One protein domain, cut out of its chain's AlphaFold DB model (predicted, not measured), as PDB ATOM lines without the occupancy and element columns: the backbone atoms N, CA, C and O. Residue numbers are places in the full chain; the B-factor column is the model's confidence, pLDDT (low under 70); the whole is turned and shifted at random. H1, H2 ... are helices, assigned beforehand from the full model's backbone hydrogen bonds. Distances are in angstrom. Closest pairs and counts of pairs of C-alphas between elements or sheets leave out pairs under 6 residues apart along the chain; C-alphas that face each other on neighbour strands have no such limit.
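AT A GLANCE: This is residues 209 to 280 of the 294 residues of an uncharacterized protein of Acidihalobacter aeolianus (UniProt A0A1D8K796). H2 and H3 run out and back as a loose helical hairpin, with H1 across its open end and H4 beyond, near the start of H1. The 72 printed residues include four named helices, H1 to H4, and no named strand: all helix. The whole is only just compact, close to loose, with a radius of gyration of the C-alphas of 13.1 A, and elongated, spanning 40 by 21 by 17 A.

IN THESE COORDINATES: H1, residues 209 to 221, begins at C-alpha (29.257, 37.424, 43.707) and is 17.6 A long. H2, residues 226 to 235, is 14.4 A, and H3, residues 241 to 257, 24.3 A. H4, residues 263 to 271, 12.1 A, ends at C-alpha (19.916, 41.185, 49.360).

HOW THE PARTS SIT: H1 touches H3, whose residues 251 to 256 alone take part; the closest C-alphas, of Val 215 and Ala 255, are 4.7 A apart. Their tilt of 72 degrees is only just about perpendicular. With residues 209 to 212 alone H1 touches H4, about perpendicular at 80 degrees, closest at C-alphas 212 and 265, 6.6 A. The hairpin's H2 and H3 only just touch, with 3 pairs of C-alphas within 8 A, closest at Ile 234 and Arg 241, 5.8 A, at a shallow tilt of 21 degrees, opposite ways. H4 is apart from H2 and H3. In H1, H2, H3 and H4 every O i to N i+4 pair is within hydrogen-bond range.

THE WHOLE: The farthest C-alphas, of Gly 237 and Asp 273, are 40.7 A apart. The printed part has no cut, its three links between helices are tight, and no printed residue is under 70 in pLDDT.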
ATOM      1  N   PHE A 209      29.891  37.960  44.909       89.56
ATOM      2  CA  PHE A 209      29.257  37.424  43.707       89.56
ATOM      3  C   PHE A 209      30.096  36.428  42.918       89.56
ATOM      4  O   PHE A 209      29.498  35.600  42.243       89.56
ATOM      5  N   ILE A 210      31.429  36.432  43.008       89.50
ATOM      6  CA  ILE A 210      32.261  35.553  42.162       89.50
ATOM      7  C   ILE A 210      31.880  34.065  42.315       89.50
ATOM      8  O   ILE A 210      31.635  33.414  41.299       89.50
ATOM      9  N   PRO A 211      31.702  33.512  43.535       90.50
ATOM     10  CA  PRO A 211      31.209  32.147  43.691       90.50
ATOM     11  C   PRO A 211      29.796  31.940  43.142       90.50
ATOM     12  O   PRO A 211      29.521  30.876  42.598       90.50
ATOM     13  N   LEU A 212      28.904  32.933  43.275       93.75
ATOM     14  CA  LEU A 212      27.524  32.856  42.776       93.75
ATOM     15  C   LEU A 212      27.469  32.842  41.245       93.75
ATOM     16  O   LEU A 212      26.716  32.056  40.676       93.75
ATOM     17  N   ILE A 213      28.291  33.664  40.593       94.38
ATOM     18  CA  ILE A 213      28.499  33.650  39.143       94.38
ATOM     19  C   ILE A 213      28.975  32.264  38.720       94.38
ATOM     20  O   ILE A 213      28.354  31.641  37.864       94.38
ATOM     21  N   ALA A 214      30.025  31.754  39.371       93.75
ATOM     22  CA  ALA A 214      30.632  30.480  39.011       93.75
ATOM     23  C   ALA A 214      29.632  29.319  39.074       93.75
ATOM     24  O   ALA A 214      29.481  28.581  38.101       93.75
ATOM     25  N   VAL A 215      28.885  29.184  40.176       95.12
ATOM     26  CA  VAL A 215      27.888  28.107  40.289       95.12
ATOM     27  C   VAL A 215      26.697  28.310  39.353       95.12
ATOM     28  O   VAL A 215      26.176  27.326  38.834       95.12
ATOM     29  N   SER A 216      26.273  29.557  39.109       95.69
ATOM     30  CA  SER A 216      25.152  29.848  38.212       95.69
ATOM     31  C   SER A 216      25.503  29.540  36.759       95.69
ATOM     32  O   SER A 216      24.688  28.960  36.048       95.69
ATOM     33  N   GLU A 217      26.699  29.905  36.304       95.69
ATOM     34  CA  GLU A 217      27.154  29.620  34.942       95.69
ATOM     35  C   GLU A 217      27.345  28.117  34.734       95.69
ATOM     36  O   GLU A 217      26.821  27.575  33.763       95.69
ATOM     37  N   VAL A 218      27.961  27.401  35.686       95.75
ATOM     38  CA  VAL A 218      28.088  25.937  35.580       95.75
ATOM     39  C   VAL A 218      26.720  25.253  35.567       95.75
ATOM     40  O   VAL A 218      26.510  24.326  34.788       95.75
ATOM     41  N   ALA A 219      25.756  25.722  36.364       94.81
ATOM     42  CA  ALA A 219      24.401  25.169  36.356       94.81
ATOM     43  C   ALA A 219      23.664  25.376  35.019       94.81
ATOM     44  O   ALA A 219      22.815  24.561  34.659       94.81
ATOM     45  N   ARG A 220      23.969  26.452  34.283       93.44
ATOM     46  CA  ARG A 220      23.299  26.804  33.018       93.44
ATOM     47  C   ARG A 220      24.015  26.263  31.785       93.44
ATOM     48  O   ARG A 220      23.353  25.852  30.836       93.44
ATOM     49  N   PHE A 221      25.342  26.269  31.798       93.88
ATOM     50  CA  PHE A 221      26.178  26.006  30.628       93.88
ATOM     51  C   PHE A 221      27.045  24.756  30.765       93.88
ATOM     52  O   PHE A 221      27.593  24.284  29.773       93.88
ATOM     53  N   GLY A 222      27.194  24.222  31.979       92.69
ATOM     54  CA  GLY A 222      28.114  23.125  32.279       92.69
ATOM     55  C   GLY A 222      29.569  23.555  32.493       92.69
ATOM     56  O   GLY A 222      30.397  22.695  32.766       92.69
ATOM     57  N   TYR A 223      29.876  24.852  32.399       92.31
ATOM     58  CA  TYR A 223      31.195  25.429  32.678       92.31
ATOM     59  C   TYR A 223      31.058  26.877  33.181       92.31
ATOM     60  O   TYR A 223      30.034  27.525  32.945       92.31
ATOM     61  N   ASN A 224      32.077  27.390  33.869       92.00
ATOM     62  CA  ASN A 224      32.185  28.796  34.260       92.00
ATOM     63  C   ASN A 224      33.073  29.564  33.276       92.00
ATOM     64  O   ASN A 224      34.121  29.094  32.844       92.00
ATOM     65  N   THR A 225      32.688  30.790  32.945       90.50
ATOM     66  CA  THR A 225      33.378  31.584  31.922       90.50
ATOM     67  C   THR A 225      34.795  32.001  32.312       90.50
ATOM     68  O   THR A 225      35.627  32.205  31.425       90.50
ATOM     69  N   PHE A 226      35.132  32.014  33.607       88.50
ATOM     70  CA  PHE A 226      36.515  32.212  34.044       88.50
ATOM     71  C   PHE A 226      37.418  31.022  33.679       88.50
ATOM     72  O   PHE A 226      38.605  31.228  33.443       88.50
ATOM     73  N   GLU A 227      36.892  29.799  33.517       90.69
ATOM     74  CA  GLU A 227      37.693  28.631  33.108       90.69
ATOM     75  C   GLU A 227      38.465  28.877  31.805       90.69
ATOM     76  O   GLU A 227      39.588  28.402  31.646       90.69
ATOM     77  N   VAL A 228      37.916  29.678  30.887       87.38
ATOM     78  CA  VAL A 228      38.581  30.032  29.624       87.38
ATOM     79  C   VAL A 228      39.869  30.822  29.882       87.38
ATOM     80  O   VAL A 228      40.926  30.484  29.335       87.38
ATOM     81  N   GLU A 229      39.805  31.834  30.749       83.25
ATOM     82  CA  GLU A 229      40.957  32.650  31.144       83.25
ATOM     83  C   GLU A 229      41.977  31.813  31.921       83.25
ATOM     84  O   GLU A 229      43.147  31.745  31.535       83.25
ATOM     85  N   PHE A 230      41.520  31.097  32.949       87.12
ATOM     86  CA  PHE A 230      42.384  30.273  33.791       87.12
ATOM     87  C   PHE A 230      43.045  29.136  32.997       87.12
ATOM     88  O   PHE A 230      44.231  28.872  33.184       87.12
ATOM     89  N   SER A 231      42.361  28.525  32.023       89.75
ATOM     90  CA  SER A 231      42.974  27.512  31.151       89.75
ATOM     91  C   SER A 231      44.145  28.067  30.334       89.75
ATOM     92  O   SER A 231      45.116  27.352  30.081       89.75
ATOM     93  N   SER A 232      44.074  29.337  29.928       86.19
ATOM     94  CA  SER A 232      45.147  29.994  29.178       86.19
ATOM     95  C   SER A 232      46.339  30.272  30.087       86.19
ATOM     96  O   SER A 232      47.456  29.891  29.752       86.19
ATOM     97  N   LEU A 233      46.087  30.808  31.284       82.94
ATOM     98  CA  LEU A 233      47.122  31.042  32.294       82.94
ATOM     99  C   LEU A 233      47.831  29.742  32.723       82.94
ATOM    100  O   LEU A 233      49.045  29.751  32.926       82.94
ATOM    101  N   ILE A 234      47.108  28.616  32.816       87.12
ATOM    102  CA  ILE A 234      47.695  27.289  33.085       87.12
ATOM    103  C   ILE A 234      48.614  26.860  31.937       87.12
ATOM    104  O   ILE A 234      49.745  26.446  32.183       87.12
ATOM    105  N   ARG A 235      48.160  26.963  30.677       88.50
ATOM    106  CA  ARG A 235      48.978  26.601  29.500       88.50
ATOM    107  C   ARG A 235      50.229  27.468  29.366       88.50
ATOM    108  O   ARG A 235      51.249  26.990  28.885       88.50
ATOM    109  N   GLU A 236      50.151  28.717  29.810       84.12
ATOM    110  CA  GLU A 236      51.278  29.652  29.879       84.12
ATOM    111  C   GLU A 236      52.211  29.386  31.078       84.12
ATOM    112  O   GLU A 236      53.233  30.057  31.212       84.12
ATOM    113  N   GLY A 237      51.885  28.435  31.963       79.88
ATOM    114  CA  GLY A 237      52.687  28.109  33.147       79.88
ATOM    115  C   GLY A 237      52.654  29.180  34.241       79.88
ATOM    116  O   GLY A 237      53.545  29.223  35.087       79.88
ATOM    117  N   ARG A 238      51.650  30.067  34.228       73.62
ATOM    118  CA  ARG A 238      51.542  31.205  35.159       73.62
ATOM    119  C   ARG A 238      50.866  30.856  36.480       73.62
ATOM    120  O   ARG A 238      51.063  31.557  37.467       73.62
ATOM    121  N   ILE A 239      50.062  29.797  36.492       80.69
ATOM    122  CA  ILE A 239      49.296  29.331  37.651       80.69
ATOM    123  C   ILE A 239      49.285  27.799  37.710       80.69
ATOM    124  O   ILE A 239      49.499  27.127  36.702       80.69
ATOM    125  N   GLU A 240      49.030  27.247  38.896       84.94
ATOM    126  CA  GLU A 240      49.132  25.808  39.171       84.94
ATOM    127  C   GLU A 240      47.878  25.044  38.706       84.94
ATOM    128  O   GLU A 240      46.753  25.371  39.083       84.94
ATOM    129  N   ARG A 241      48.063  24.028  37.860       89.81
ATOM    130  CA  ARG A 241      46.967  23.306  37.207       89.81
ATOM    131  C   ARG A 241      46.060  22.592  38.204       89.81
ATOM    132  O   ARG A 241      44.840  22.694  38.079       89.81
ATOM    133  N   ASP A 242      46.633  21.828  39.125       92.62
ATOM    134  CA  ASP A 242      45.871  20.892  39.952       92.62
ATOM    135  C   ASP A 242      44.982  21.637  40.951       92.62
ATOM    136  O   ASP A 242      43.812  21.294  41.124       92.62
ATOM    137  N   TYR A 243      45.483  22.728  41.522       87.69
ATOM    138  CA  TYR A 243      44.730  23.654  42.353       87.69
ATOM    139  C   TYR A 243      43.487  24.189  41.631       87.69
ATOM    140  O   TYR A 243      42.372  24.072  42.145       87.69
ATOM    141  N   TRP A 244      43.659  24.750  40.430       88.94
ATOM    142  CA  TRP A 244      42.554  25.358  39.685       88.94
ATOM    143  C   TRP A 244      41.565  24.316  39.169       88.94
ATOM    144  O   TRP A 244      40.357  24.535  39.238       88.94
ATOM    145  N   MET A 245      42.049  23.152  38.734       91.19
ATOM    146  CA  MET A 245      41.194  22.029  38.351       91.19
ATOM    147  C   MET A 245      40.322  21.560  39.525       91.19
ATOM    148  O   MET A 245      39.111  21.412  39.363       91.19
ATOM    149  N   ASN A 246      40.904  21.388  40.715       92.75
ATOM    150  CA  ASN A 246      40.161  21.004  41.918       92.75
ATOM    151  C   ASN A 246      39.121  22.063  42.312       92.75
ATOM    152  O   ASN A 246      38.006  21.723  42.714       92.75
ATOM    153  N   LEU A 247      39.459  23.351  42.177       90.94
ATOM    154  CA  LEU A 247      38.527  24.444  42.448       90.94
ATOM    155  C   LEU A 247      37.320  24.404  41.501       90.94
ATOM    156  O   LEU A 247      36.186  24.452  41.974       90.94
ATOM    157  N   PHE A 248      37.533  24.268  40.188       92.31
ATOM    158  CA  PHE A 248      36.431  24.197  39.220       92.31
ATOM    159  C   PHE A 248      35.574  22.937  39.400       92.31
ATOM    160  O   PHE A 248      34.348  23.024  39.353       92.31
ATOM    161  N   GLN A 249      36.176  21.792  39.737       93.88
ATOM    162  CA  GLN A 249      35.424  20.586  40.107       93.88
ATOM    163  C   GLN A 249      34.565  20.795  41.367       93.88
ATOM    164  O   GLN A 249      33.440  20.296  41.452       93.88
ATOM    165  N   MET A 250      35.054  21.564  42.347       93.50
ATOM    166  CA  MET A 250      34.265  21.936  43.526       93.50
ATOM    167  C   MET A 250      33.092  22.852  43.156       93.50
ATOM    168  O   MET A 250      31.981  22.654  43.660       93.50
ATOM    169  N   VAL A 251      33.299  23.812  42.247       93.88
ATOM    170  CA  VAL A 251      32.221  24.656  41.706       93.88
ATOM    171  C   VAL A 251      31.175  23.795  40.995       93.88
ATOM    172  O   VAL A 251      29.987  23.951  41.266       93.88
ATOM    173  N   GLU A 252      31.589  22.841  40.161       95.25
ATOM    174  CA  GLU A 252      30.688  21.918  39.459       95.25
ATOM    175  C   GLU A 252      29.871  21.054  40.428       95.25
ATOM    176  O   GLU A 252      28.647  20.934  40.296       95.25
ATOM    177  N   TYR A 253      30.516  20.504  41.460       95.06
ATOM    178  CA  TYR A 253      29.821  19.782  42.522       95.06
ATOM    179  C   TYR A 253      28.801  20.676  43.241       95.06
ATOM    180  O   TYR A 253      27.666  20.258  43.505       95.06
ATOM    181  N   SER A 254      29.182  21.914  43.552       94.56
ATOM    182  CA  SER A 254      28.324  22.887  44.233       94.56
ATOM    183  C   SER A 254      27.125  23.275  43.370       94.56
ATOM    184  O   SER A 254      25.998  23.285  43.866       94.56
ATOM    185  N   ALA A 255      27.337  23.482  42.068       94.94
ATOM    186  CA  ALA A 255      26.291  23.772  41.095       94.94
ATOM    187  C   ALA A 255      25.264  22.631  41.002       94.94
ATOM    188  O   ALA A 255      24.058  22.859  41.084       94.94
ATOM    189  N   ARG A 256      25.735  21.378  40.927       93.69
ATOM    190  CA  ARG A 256      24.872  20.185  40.832       93.69
ATOM    191  C   ARG A 256      24.102  19.863  42.108       93.69
ATOM    192  O   ARG A 256      23.037  19.256  42.038       93.69
ATOM    193  N   THR A 257      24.650  20.193  43.277       93.31
ATOM    194  CA  THR A 257      24.096  19.746  44.570       93.31
ATOM    195  C   THR A 257      23.474  20.861  45.406       93.31
ATOM    196  O   THR A 257      22.772  20.567  46.375       93.31
ATOM    197  N   GLY A 258      23.744  22.129  45.081       90.56
ATOM    198  CA  GLY A 258      23.379  23.285  45.906       90.56
ATOM    199  C   GLY A 258      24.134  23.350  47.243       90.56
ATOM    200  O   GLY A 258      23.723  24.074  48.156       90.56
ATOM    201  N   ARG A 259      25.207  22.559  47.402       90.06
ATOM    202  CA  ARG A 259      26.064  22.528  48.600       90.06
ATOM    203  C   ARG A 259      27.202  23.541  48.492       90.06
ATOM    204  O   ARG A 259      27.410  24.136  47.447       90.06
ATOM    205  N   PHE A 260      27.895  23.759  49.611       87.88
ATOM    206  CA  PHE A 260      29.042  24.672  49.736       87.88
ATOM    207  C   PHE A 260      28.771  26.138  49.353       87.88
ATOM    208  O   PHE A 260      29.693  26.929  49.193       87.88
ATOM    209  N   ILE A 261      27.496  26.538  49.324       89.00
ATOM    210  CA  ILE A 261      27.093  27.946  49.266       89.00
ATOM    211  C   ILE A 261      27.105  28.518  50.683       89.00
ATOM    212  O   ILE A 261      26.243  28.182  51.511       89.00
ATOM    213  N   GLY A 262      28.117  29.341  50.953       87.94
ATOM    214  CA  GLY A 262      28.391  29.919  52.261       87.94
ATOM    215  C   GLY A 262      27.397  31.010  52.691       87.94
ATOM    216  O   GLY A 262      26.547  31.442  51.905       87.94
ATOM    217  N   PRO A 263      27.485  31.474  53.952       88.69
ATOM    218  CA  PRO A 263      26.585  32.494  54.493       88.69
ATOM    219  C   PRO A 263      26.624  33.816  53.719       88.69
ATOM    220  O   PRO A 263      25.573  34.382  53.444       88.69
ATOM    221  N   ALA A 264      27.813  34.271  53.304       88.06
ATOM    222  CA  ALA A 264      27.973  35.510  52.540       88.06
ATOM    223  C   ALA A 264      27.241  35.455  51.189       88.06
ATOM    224  O   ALA A 264      26.577  36.411  50.799       88.06
ATOM    225  N   GLN A 265      27.299  34.314  50.498       90.62
ATOM    226  CA  GLN A 265      26.592  34.107  49.235       90.62
ATOM    227  C   GLN A 265      25.073  34.069  49.439       90.62
ATOM    228  O   GLN A 265      24.328  34.654  48.659       90.62
ATOM    229  N   ARG A 266      24.592  33.422  50.508       91.88
ATOM    230  CA  ARG A 266      23.154  33.401  50.839       91.88
ATOM    231  C   ARG A 266      22.631  34.789  51.185       91.88
ATOM    232  O   ARG A 266      21.532  35.145  50.774       91.88
ATOM    233  N   GLU A 267      23.425  35.567  51.907       92.88
ATOM    234  CA  GLU A 267      23.098  36.946  52.244       92.88
ATOM    235  C   GLU A 267      23.069  37.847  51.005       92.88
ATOM    236  O   GLU A 267      22.158  38.661  50.849       92.88
ATOM    237  N   ALA A 268      24.013  37.658  50.079       93.31
ATOM    238  CA  ALA A 268      24.014  38.343  48.792       93.31
ATOM    239  C   ALA A 268      22.746  38.021  47.979       93.31
ATOM    240  O   ALA A 268      22.082  38.939  47.501       93.31
ATOM    241  N   LEU A 269      22.347  36.744  47.900       94.56
ATOM    242  CA  LEU A 269      21.096  36.328  47.250       94.56
ATOM    243  C   LEU A 269      19.870  36.987  47.891       94.56
ATOM    244  O   LEU A 269      19.066  37.598  47.192       94.56
ATOM    245  N   ARG A 270      19.773  36.948  49.226       95.06
ATOM    246  CA  ARG A 270      18.688  37.592  49.980       95.06
ATOM    247  C   ARG A 270      18.627  39.098  49.716       95.06
ATOM    248  O   ARG A 270      17.547  39.664  49.587       95.06
ATOM    249  N   THR A 271      19.787  39.744  49.616       95.06
ATOM    250  CA  THR A 271      19.916  41.185  49.360       95.06
ATOM    251  C   THR A 271      19.459  41.568  47.950       95.06
ATOM    252  O   THR A 271      18.904  42.653  47.765       95.06
ATOM    253  N   LEU A 272      19.657  40.682  46.971       96.06
ATOM    254  CA  LEU A 272      19.174  40.838  45.595       96.06
ATOM    255  C   LEU A 272      17.729  40.348  45.392       96.06
ATOM    256  O   LEU A 272      17.197  40.472  44.286       96.06
ATOM    257  N   ASP A 273      17.104  39.800  46.440       96.00
ATOM    258  CA  ASP A 273      15.816  39.100  46.375       96.00
ATOM    259  C   ASP A 273      15.832  37.971  45.314       96.00
ATOM    260  O   ASP A 273      14.903  37.770  44.537       96.00
ATOM    261  N   LEU A 274      16.950  37.245  45.258       95.81
ATOM    262  CA  LEU A 274      17.147  36.072  44.414       95.81
ATOM    263  C   LEU A 274      17.143  34.797  45.255       95.81
ATOM    264  O   LEU A 274      17.570  34.761  46.411       95.81
ATOM    265  N   SER A 275      16.700  33.719  44.633       94.25
ATOM    266  CA  SER A 275      16.707  32.367  45.166       94.25
ATOM    267  C   SER A 275      17.799  31.522  44.512       94.25
ATOM    268  O   SER A 275      18.319  31.835  43.443       94.25
ATOM    269  N   MET A 276      18.109  30.380  45.124       93.75
ATOM    270  CA  MET A 276      18.980  29.370  44.511       93.75
ATOM    271  C   MET A 276      18.467  28.927  43.129       93.75
ATOM    272  O   MET A 276      19.259  28.745  42.207       93.75
ATOM    273  N   SER A 277      17.146  28.807  42.965       93.25
ATOM    274  CA  SER A 277      16.518  28.427  41.695       93.25
ATOM    275  C   SER A 277      16.691  29.468  40.595       93.25
ATOM    276  O   SER A 277      16.831  29.082  39.436       93.25
ATOM    277  N   ASP A 278      16.749  30.762  40.925       94.44
ATOM    278  CA  ASP A 278      17.009  31.808  39.923       94.44
ATOM    279  C   ASP A 278      18.387  31.610  39.273       94.44
ATOM    280  O   ASP A 278      18.550  31.763  38.059       94.44
ATOM    281  N   LEU A 279      19.357  31.129  40.057       93.81
ATOM    282  CA  LEU A 279      20.702  30.779  39.597       93.81
ATOM    283  C   LEU A 279      20.768  29.406  38.899       93.81
ATOM    284  O   LEU A 279      21.830  28.987  38.456       93.81
ATOM    285  N   GLY A 280      19.649  28.688  38.772       93.50
ATOM    286  CA  GLY A 280      19.611  27.332  38.210       93.50
ATOM    287  C   GLY A 280      20.086  26.240  39.173       93.50
ATOM    288  O   GLY A 280      20.306  25.106  38.753       93.50
TER     289      GLY A 280